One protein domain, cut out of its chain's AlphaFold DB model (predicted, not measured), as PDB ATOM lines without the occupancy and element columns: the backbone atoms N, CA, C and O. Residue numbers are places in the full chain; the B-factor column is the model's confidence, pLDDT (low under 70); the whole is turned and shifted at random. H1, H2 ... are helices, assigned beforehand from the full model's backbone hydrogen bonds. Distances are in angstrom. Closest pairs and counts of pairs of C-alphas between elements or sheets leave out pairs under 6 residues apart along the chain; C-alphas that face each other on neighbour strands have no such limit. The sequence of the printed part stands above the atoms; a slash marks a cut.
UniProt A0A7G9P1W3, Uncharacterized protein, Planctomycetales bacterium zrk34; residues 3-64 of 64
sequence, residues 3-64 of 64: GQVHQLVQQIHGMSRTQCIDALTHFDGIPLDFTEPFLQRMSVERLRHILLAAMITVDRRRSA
ATOM      1  N   GLY A   3      -4.859  21.317  -2.590       67.69
ATOM      2  CA  GLY A   3      -5.215  20.807  -3.929       67.69
ATOM      3  C   GLY A   3      -6.717  20.584  -4.153       67.69
ATOM      4  O   GLY A   3      -7.272  21.051  -5.142       67.69
ATOM      5  N   GLN A   4      -7.389  19.919  -3.207       73.12
ATOM      6  CA  GLN A   4      -8.809  19.556  -3.336       73.12
ATOM      7  C   GLN A   4      -9.736  20.777  -3.339       73.12
ATOM      8  O   GLN A   4     -10.627  20.862  -4.177       73.12
ATOM      9  N   VAL A   5      -9.493  21.763  -2.466       78.69
ATOM     10  CA  VAL A   5     -10.302  22.995  -2.422       78.69
ATOM     11  C   VAL A   5     -10.163  23.787  -3.723       78.69
ATOM     12  O   VAL A   5     -11.153  24.299  -4.233       78.69
ATOM     13  N   HIS A   6      -8.959  23.852  -4.301       82.62
ATOM     14  CA  HIS A   6      -8.737  24.557  -5.563       82.62
ATOM     15  C   HIS A   6      -9.506  23.919  -6.729       82.62
ATOM     16  O   HIS A   6     -10.144  24.628  -7.504       82.62
ATOM     17  N   GLN A   7      -9.502  22.585  -6.824       85.62
ATOM     18  CA  GLN A   7     -10.282  21.860  -7.834       85.62
ATOM     19  C   GLN A   7     -11.788  22.099  -7.670       85.62
ATOM     20  O   GLN A   7     -12.483  22.351  -8.654       85.62
ATOM     21  N   LEU A   8     -12.270  22.103  -6.426       86.81
ATOM     22  CA  LEU A   8     -13.667  22.377  -6.100       86.81
ATOM     23  C   LEU A   8     -14.095  23.783  -6.541       86.81
ATOM     24  O   LEU A   8     -15.152  23.962  -7.142       86.81
ATOM     25  N   VAL A   9     -13.243  24.781  -6.285       89.94
ATOM     26  CA  VAL A   9     -13.477  26.167  -6.707       89.94
ATOM     27  C   VAL A   9     -13.567  26.259  -8.227       89.94
ATOM     28  O   VAL A   9     -14.523  26.842  -8.725       89.94
ATOM     29  N   GLN A  10     -12.624  25.660  -8.963       92.19
ATOM     30  CA  GLN A  10     -12.634  25.675 -10.432       92.19
ATOM     31  C   GLN A  10     -13.906  25.037 -11.002       92.19
ATOM     32  O   GLN A  10     -14.551  25.611 -11.882       92.19
ATOM     33  N   GLN A  11     -14.307  23.887 -10.455       92.56
ATOM     34  CA  GLN A  11     -15.524  23.195 -10.869       92.56
ATOM     35  C   GLN A  11     -16.767  24.065 -10.650       92.56
ATOM     36  O   GLN A  11     -17.554  24.253 -11.576       92.56
ATOM     37  N   ILE A  12     -16.924  24.644  -9.455       94.50
ATOM     38  CA  ILE A  12     -18.083  25.482  -9.120       94.50
ATOM     39  C   ILE A  12     -18.085  26.780  -9.933       94.50
ATOM     40  O   ILE A  12     -19.146  27.244 -10.356       94.50
ATOM     41  N   HIS A  13     -16.916  27.366 -10.213       93.94
ATOM     42  CA  HIS A  13     -16.843  28.588 -11.012       93.94
ATOM     43  C   HIS A  13     -17.357  28.390 -12.441       93.94
ATOM     44  O   HIS A  13     -17.970  29.305 -12.997       93.94
ATOM     45  N   GLY A  14     -17.168  27.191 -13.002       93.88
ATOM     46  CA  GLY A  14     -17.688  26.802 -14.313       93.88
ATOM     47  C   GLY A  14     -19.188  26.489 -14.345       93.88
ATOM     48  O   GLY A  14     -19.762  26.405 -15.429       93.88
ATOM     49  N   MET A  15     -19.856  26.343 -13.195       97.19
ATOM     50  CA  MET A  15     -21.274  25.973 -13.157       97.19
ATOM     51  C   MET A  15     -22.174  27.124 -13.601       97.19
ATOM     52  O   MET A  15     -22.026  28.271 -13.167       97.19
ATOM     53  N   SER A  16     -23.159  26.814 -14.437       97.00
ATOM     54  CA  SER A  16     -24.250  27.721 -14.790       97.00
ATOM     55  C   SER A  16     -25.211  27.938 -13.614       97.00
ATOM     56  O   SER A  16     -25.184  27.217 -12.614       97.00
ATOM     57  N   ARG A  17     -26.112  28.918 -13.746       96.81
ATOM     58  CA  ARG A  17     -27.165  29.186 -12.755       96.81
ATOM     59  C   ARG A  17     -28.009  27.953 -12.468       96.81
ATOM     60  O   ARG A  17     -28.156  27.598 -11.306       96.81
ATOM     61  N   THR A  18     -28.537  27.322 -13.512       96.38
ATOM     62  CA  THR A  18     -29.416  26.156 -13.388       96.38
ATOM     63  C   THR A  18     -28.707  25.016 -12.675       96.38
ATOM     64  O   THR A  18     -29.265  24.453 -11.746       96.38
ATOM     65  N   GLN A  19     -27.441  24.758 -13.021       96.81
ATOM     66  CA  GLN A  19     -26.629  23.744 -12.342       96.81
ATOM     67  C   GLN A  19     -26.404  24.075 -10.861       96.81
ATOM     68  O   GLN A  19     -26.427  23.175 -10.032       96.81
ATOM     69  N   CYS A  20     -26.189  25.347 -10.507       96.50
ATOM     70  CA  CYS A  20     -26.023  25.727  -9.102       96.50
ATOM     71  C   CYS A  20     -27.325  25.581  -8.309       96.50
ATOM     72  O   CYS A  20     -27.281  25.145  -7.166       96.50
ATOM     73  N   ILE A  21     -28.465  25.966  -8.893       95.88
ATOM     74  CA  ILE A  21     -29.771  25.811  -8.241       95.88
ATOM     75  C   ILE A  21     -30.057  24.328  -8.031       95.88
ATOM     76  O   ILE A  21     -30.305  23.945  -6.896       95.88
ATOM     77  N   ASP A  22     -29.915  23.512  -9.075       95.12
ATOM     78  CA  ASP A  22     -30.129  22.063  -9.018       95.12
ATOM     79  C   ASP A  22     -29.240  21.379  -7.963       95.12
ATOM     80  O   ASP A  22     -29.714  20.594  -7.143       95.12
ATOM     81  N   ALA A  23     -27.957  21.746  -7.907       94.44
ATOM     82  CA  ALA A  23     -27.035  21.223  -6.902       94.44
ATOM     83  C   ALA A  23     -27.390  21.658  -5.471       94.44
ATOM     84  O   ALA A  23     -27.146  20.906  -4.533       94.44
ATOM     85  N   LEU A  24     -27.934  22.867  -5.287       95.06
ATOM     86  CA  LEU A  24     -28.352  23.376  -3.977       95.06
ATOM     87  C   LEU A  24     -29.693  22.789  -3.525       95.06
ATOM     88  O   LEU A  24     -29.868  22.561  -2.331       95.06
ATOM     89  N   THR A  25     -30.621  22.525  -4.449       93.06
ATOM     90  CA  THR A  25     -31.915  21.892  -4.144       93.06
ATOM     91  C   THR A  25     -31.772  20.406  -3.836       93.06
ATOM     92  O   THR A  25     -32.516  19.884  -3.012       93.06
ATOM     93  N   HIS A  26     -30.801  19.734  -4.457       91.00
ATOM     94  CA  HIS A  26     -30.525  18.305  -4.270       91.00
ATOM     95  C   HIS A  26     -29.252  18.052  -3.445       91.00
ATOM     96  O   HIS A  26     -28.595  17.022  -3.599       91.00
ATOM     97  N   PHE A  27     -28.862  19.005  -2.593       91.81
ATOM     98  CA  PHE A  27     -27.608  18.925  -1.850       91.81
ATOM     99  C   PHE A  27     -27.650  17.852  -0.751       91.81
ATOM    100  O   PHE A  27     -28.302  18.026   0.278       91.81
ATOM    101  N   ASP A  28     -26.892  16.769  -0.933       81.94
ATOM    102  CA  ASP A  28     -26.861  15.621  -0.017       81.94
ATOM    103  C   ASP A  28     -25.646  15.659   0.931       81.94
ATOM    104  O   ASP A  28     -24.644  14.958   0.758       81.94
ATOM    105  N   GLY A  29     -25.686  16.542   1.935       80.06
ATOM    106  CA  GLY A  29     -24.614  16.586   2.939       80.06
ATOM    107  C   GLY A  29     -24.920  17.351   4.221       80.06
ATOM    108  O   GLY A  29     -24.538  16.911   5.305       80.06
ATOM    109  N   ILE A  30     -25.620  18.480   4.126       84.31
ATOM    110  CA  ILE A  30     -26.194  19.184   5.279       84.31
ATOM    111  C   ILE A  30     -27.590  19.687   4.915       84.31
ATOM    112  O   ILE A  30     -27.820  19.988   3.744       84.31
ATOM    113  N   PRO A  31     -28.502  19.842   5.891       83.06
ATOM    114  CA  PRO A  31     -29.755  20.540   5.653       83.06
ATOM    115  C   PRO A  31     -29.463  21.977   5.211       83.06
ATOM    116  O   PRO A  31     -28.916  22.772   5.980       83.06
ATOM    117  N   LEU A  32     -29.794  22.294   3.962       86.69
ATOM    118  CA  LEU A  32     -29.804  23.657   3.456       86.69
ATOM    119  C   LEU A  32     -31.239  24.174   3.545       86.69
ATOM    120  O   LEU A  32     -32.117  23.687   2.841       86.69
ATOM    121  N   ASP A  33     -31.483  25.161   4.404       88.75
ATOM    122  CA  ASP A  33     -32.796  25.808   4.526       88.75
ATOM    123  C   ASP A  33     -32.958  26.904   3.461       88.75
ATOM    124  O   ASP A  33     -33.090  28.099   3.742       88.75
ATOM    125  N   PHE A  34     -32.837  26.503   2.195       90.19
ATOM    126  CA  PHE A  34     -33.044  27.381   1.052       90.19
ATOM    127  C   PHE A  34     -34.233  26.893   0.241       90.19
ATOM    128  O   PHE A  34     -34.253  25.776  -0.266       90.19
ATOM    129  N   THR A  35     -35.215  27.771   0.065       90.50
ATOM    130  CA  THR A  35     -36.340  27.498  -0.825       90.50
ATOM    131  C   THR A  35     -35.944  27.758  -2.276       90.50
ATOM    132  O   THR A  35     -35.130  28.639  -2.572       90.50
ATOM    133  N   GLU A  36     -36.557  27.046  -3.217       89.00
ATOM    134  CA  GLU A  36     -36.317  27.289  -4.641       89.00
ATOM    135  C   GLU A  36     -36.594  28.755  -5.053       89.00
ATOM    136  O   GLU A  36     -35.718  29.363  -5.676       89.00
ATOM    137  N   PRO A  37     -37.694  29.420  -4.628       94.00
ATOM    138  CA  PRO A  37     -37.903  30.848  -4.899       94.00
ATOM    139  C   PRO A  37     -36.824  31.770  -4.313       94.00
ATOM    140  O   PRO A  37     -36.582  32.866  -4.828       94.00
ATOM    141  N   PHE A  38     -36.173  31.370  -3.217       94.62
ATOM    142  CA  PHE A  38     -35.030  32.104  -2.683       94.62
ATOM    143  C   PHE A  38     -33.820  31.976  -3.615       94.62
ATOM    144  O   PHE A  38     -33.260  32.997  -4.025       94.62
ATOM    145  N   LEU A  39     -33.469  30.753  -4.021       95.31
ATOM    146  CA  LEU A  39     -32.350  30.484  -4.931       95.31
ATOM    147  C   LEU A  39     -32.547  31.157  -6.300       95.31
ATOM    148  O   LEU A  39     -31.623  31.774  -6.834       95.31
ATOM    149  N   GLN A  40     -33.776  31.144  -6.821       95.44
ATOM    150  CA  GLN A  40     -34.142  31.764  -8.099       95.44
ATOM    151  C   GLN A  40     -34.005  33.293  -8.122       95.44
ATOM    152  O   GLN A  40     -33.998  33.874  -9.206       95.44
ATOM    153  N   ARG A  41     -33.834  33.966  -6.977       96.88
ATOM    154  CA  ARG A  41     -33.587  35.422  -6.909       96.88
ATOM    155  C   ARG A  41     -32.115  35.796  -6.729       96.88
ATOM    156  O   ARG A  41     -31.760  36.961  -6.878       96.88
ATOM    157  N   MET A  42     -31.248  34.835  -6.417       96.88
ATOM    158  CA  MET A  42     -29.819  35.084  -6.178       96.88
ATOM    159  C   MET A  42     -29.066  35.326  -7.486       96.88
ATOM    160  O   MET A  42     -29.500  34.865  -8.534       96.88
ATOM    161  N   SER A  43     -27.918  36.003  -7.463       97.56
ATOM    162  CA  SER A  43     -27.016  36.047  -8.625       97.56
ATOM    163  C   SER A  43     -26.289  34.708  -8.806       97.56
ATOM    164  O   SER A  43     -26.179  33.922  -7.864       97.56
ATOM    165  N   VAL A  44     -25.757  34.443 -10.007       97.19
ATOM    166  CA  VAL A  44     -25.004  33.199 -10.261       97.19
ATOM    167  C   VAL A  44     -23.773  33.085  -9.360       97.19
ATOM    168  O   VAL A  44     -23.484  32.016  -8.838       97.19
ATOM    169  N   GLU A  45     -23.084  34.198  -9.112       96.88
ATOM    170  CA  GLU A  45     -21.917  34.251  -8.229       96.88
ATOM    171  C   GLU A  45     -22.290  33.903  -6.791       96.88
ATOM    172  O   GLU A  45     -21.598  33.129  -6.135       96.88
ATOM    173  N   ARG A  46     -23.425  34.420  -6.303       97.06
ATOM    174  CA  ARG A  46     -23.885  34.117  -4.950       97.06
ATOM    175  C   ARG A  46     -24.299  32.653  -4.812       97.06
ATOM    176  O   ARG A  46     -23.949  32.047  -3.807       97.06
ATOM    177  N   LEU A  47     -24.949  32.070  -5.819       97.50
ATOM    178  CA  LEU A  47     -25.254  30.633  -5.842       97.50
ATOM    179  C   LEU A  47     -23.975  29.782  -5.777       97.50
ATOM    180  O   LEU A  47     -23.885  28.877  -4.950       97.50
ATOM    181  N   ARG A  48     -22.956  30.124  -6.574       97.44
ATOM    182  CA  ARG A  48     -21.639  29.464  -6.550       97.44
ATOM    183  C   ARG A  48     -20.971  29.560  -5.176       97.44
ATOM    184  O   ARG A  48     -20.469  28.561  -4.669       97.44
ATOM    185  N   HIS A  49     -20.999  30.731  -4.544       95.88
ATOM    186  CA  HIS A  49     -20.433  30.911  -3.205       95.88
ATOM    187  C   HIS A  49     -21.177  30.113  -2.130       95.88
ATOM    188  O   HIS A  49     -20.530  29.522  -1.268       95.88
ATOM    189  N   ILE A  50     -22.514  30.067  -2.184       95.25
ATOM    190  CA  ILE A  50     -23.319  29.256  -1.259       95.25
ATOM    191  C   ILE A  50     -22.960  27.775  -1.420       95.25
ATOM    192  O   ILE A  50     -22.677  27.108  -0.426       95.25
ATOM    193  N   LEU A  51     -22.910  27.278  -2.659       95.38
ATOM    194  CA  LEU A  51     -22.568  25.885  -2.944       95.38
ATOM    195  C   LEU A  51     -21.153  25.534  -2.463       95.38
ATOM    196  O   LEU A  51     -20.961  24.521  -1.793       95.38
ATOM    197  N   LEU A  52     -20.173  26.404  -2.723       94.69
ATOM    198  CA  LEU A  52     -18.800  26.227  -2.246       94.69
ATOM    199  C   LEU A  52     -18.739  26.157  -0.713       94.69
ATOM    200  O   LEU A  52     -18.091  25.269  -0.158       94.69
ATOM    201  N   ALA A  53     -19.434  27.064  -0.025       93.31
ATOM    202  CA  ALA A  53     -19.489  27.074   1.433       93.31
ATOM    203  C   ALA A  53     -20.145  25.801   1.997       93.31
ATOM    204  O   ALA A  53     -19.642  25.237   2.974       93.31
ATOM    205  N   ALA A  54     -21.222  25.318   1.369       93.56
ATOM    206  CA  ALA A  54     -21.887  24.076   1.752       93.56
ATOM    207  C   ALA A  54     -20.937  22.872   1.623       93.56
ATOM    208  O   ALA A  54     -20.778  22.107   2.576       93.56
ATOM    209  N   MET A  55     -20.227  22.751   0.498       92.06
ATOM    210  CA  MET A  55     -19.278  21.654   0.275       92.06
ATOM    211  C   MET A  55     -18.086  21.690   1.243       92.06
ATOM    212  O   MET A  55     -17.747  20.657   1.819       92.06
ATOM    213  N   ILE A  56     -17.496  22.865   1.498       91.12
ATOM    214  CA  ILE A  56     -16.421  23.022   2.499       91.12
ATOM    215  C   ILE A  56     -16.914  22.627   3.897       91.12
ATOM    216  O   ILE A  56     -16.173  22.033   4.680       91.12
ATOM    217  N   THR A  57     -18.165  22.949   4.229       91.38
ATOM    218  CA  THR A  57     -18.752  22.607   5.530       91.38
ATOM    219  C   THR A  57     -18.901  21.096   5.696       91.38
ATOM    220  O   THR A  57     -18.562  20.569   6.756       91.38
ATOM    221  N   VAL A  58     -19.364  20.392   4.659       90.75
ATOM    222  CA  VAL A  58     -19.456  18.922   4.655       90.75
ATOM    223  C   VAL A  58     -18.073  18.287   4.790       90.75
ATOM    224  O   VAL A  58     -17.892  17.398   5.620       90.75
ATOM    225  N   ASP A  59     -17.091  18.765   4.025       87.50
ATOM    226  CA  ASP A  59     -15.716  18.254   4.054       87.50
ATOM    227  C   ASP A  59     -15.074  18.391   5.446       87.50
ATOM    228  O   ASP A  59     -14.527  17.429   5.994       87.50
ATOM    229  N   ARG A  60     -15.245  19.558   6.085       86.81
ATOM    230  CA  ARG A  60     -14.788  19.784   7.465       86.81
ATOM    231  C   ARG A  60     -15.454  18.847   8.467       86.81
ATOM    232  O   ARG A  60     -14.775  18.379   9.370       86.81
ATOM    233  N   ARG A  61     -16.755  18.572   8.322       85.56
ATOM    234  CA  ARG A  61     -17.484  17.649   9.212       85.56
ATOM    235  C   ARG A  61     -17.078  16.189   9.023       85.56
ATOM    236  O   ARG A  61     -17.154  15.441   9.982       85.56
ATOM    237  N   ARG A  62     -16.673  15.780   7.817       79.88
ATOM    238  CA  ARG A  62     -16.153  14.421   7.560       79.88
ATOM    239  C   ARG A  62     -14.738  14.213   8.098       79.88
ATOM    240  O   ARG A  62     -14.357  13.080   8.360       79.88
ATOM    241  N   SER A  63     -13.964  15.292   8.194       74.00
ATOM    242  CA  SER A  63     -12.572  15.275   8.658       74.00
ATOM    243  C   SER A  63     -12.422  15.467  10.174       74.00
ATOM    244  O   SER A  63     -11.293  15.462  10.664       74.00
ATOM    245  N   ALA A  64     -13.528  15.696  10.887       58.34
ATOM    246  CA  ALA A  64     -13.600  15.875  12.337       58.34
ATOM    247  C   ALA A  64     -14.120  14.597  13.002       58.34
ATOM    248  O   ALA A  64     -13.615  14.279  14.100       58.34
TER     249      ALA A  64
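Overview. This is residues 3 to 64 of the 64 residues of an uncharacterized protein of Planctomycetales bacterium zrk34 (UniProt A0A7G9P1W3). What shape do these parts make? The long helix H4 is the spine of a small three-helix core: H1 and H2 pack on parts of it, H1 making a V with it and H2 running the same way as its first part. The short H3 lies at the far end from Gly 3, and residues 26 to 35 fold back from H2 to it. How large is it, and of what class? The printed part has 62 residues with four named helices, in the order H1, H2, H3, H4, and no named strand; it is all helix, compact with a radius of gyration of the C-alphas of 11.5 A, and spans 33 by 24 by 14 A.

Arrangement. What touches the longest helix, H4, residues 44 to 62? H1, residues 3 to 13, touches residues 48 to 56 of it alone, at a shallow tilt of 29 degrees, opposite ways; the closest C-alphas, of Ile 12 and Arg 48, are 5.9 A apart. H2, residues 17 to 25, touches residues 44 to 51 of it alone, the same way at a tilt of 35.4 degrees, only just steep; the closest C-alphas, of Arg 17 and Val 44, are 5.2 A apart. Where is H3, residues 36 to 39? It only just touches H2, with 3 pairs of C-alphas within 8 A, the closest being Ile 21 and Leu 39 at 6.3 A; H1 and H3 are apart. What do the backbones show? In H1, H2 and H4 every O i to N i+4 pair is within hydrogen-bond range; H3 is too short for such a pair.

Along the chain. Where does H4 run? It goes 27.4 A from C-alpha 44 at (-25.004, 33.199, -10.261) to C-alpha 62 at (-16.153, 14.421, 7.560). Where are the others? H1 begins at C-alpha 3 at (-5.215, 20.807, -3.929) and is 15.7 A long, H2 is 12.2 A and H3 5.1 A.

Size, cuts and confidence. Is any link long, or cut? The links H1 to H2 and H3 to H4 are tight, H2 to H3 is short, and the printed part has no cut. Where is confidence low? Residues 3 and 64 are under 70 in pLDDT, against a mean of 90.4 of the printed part.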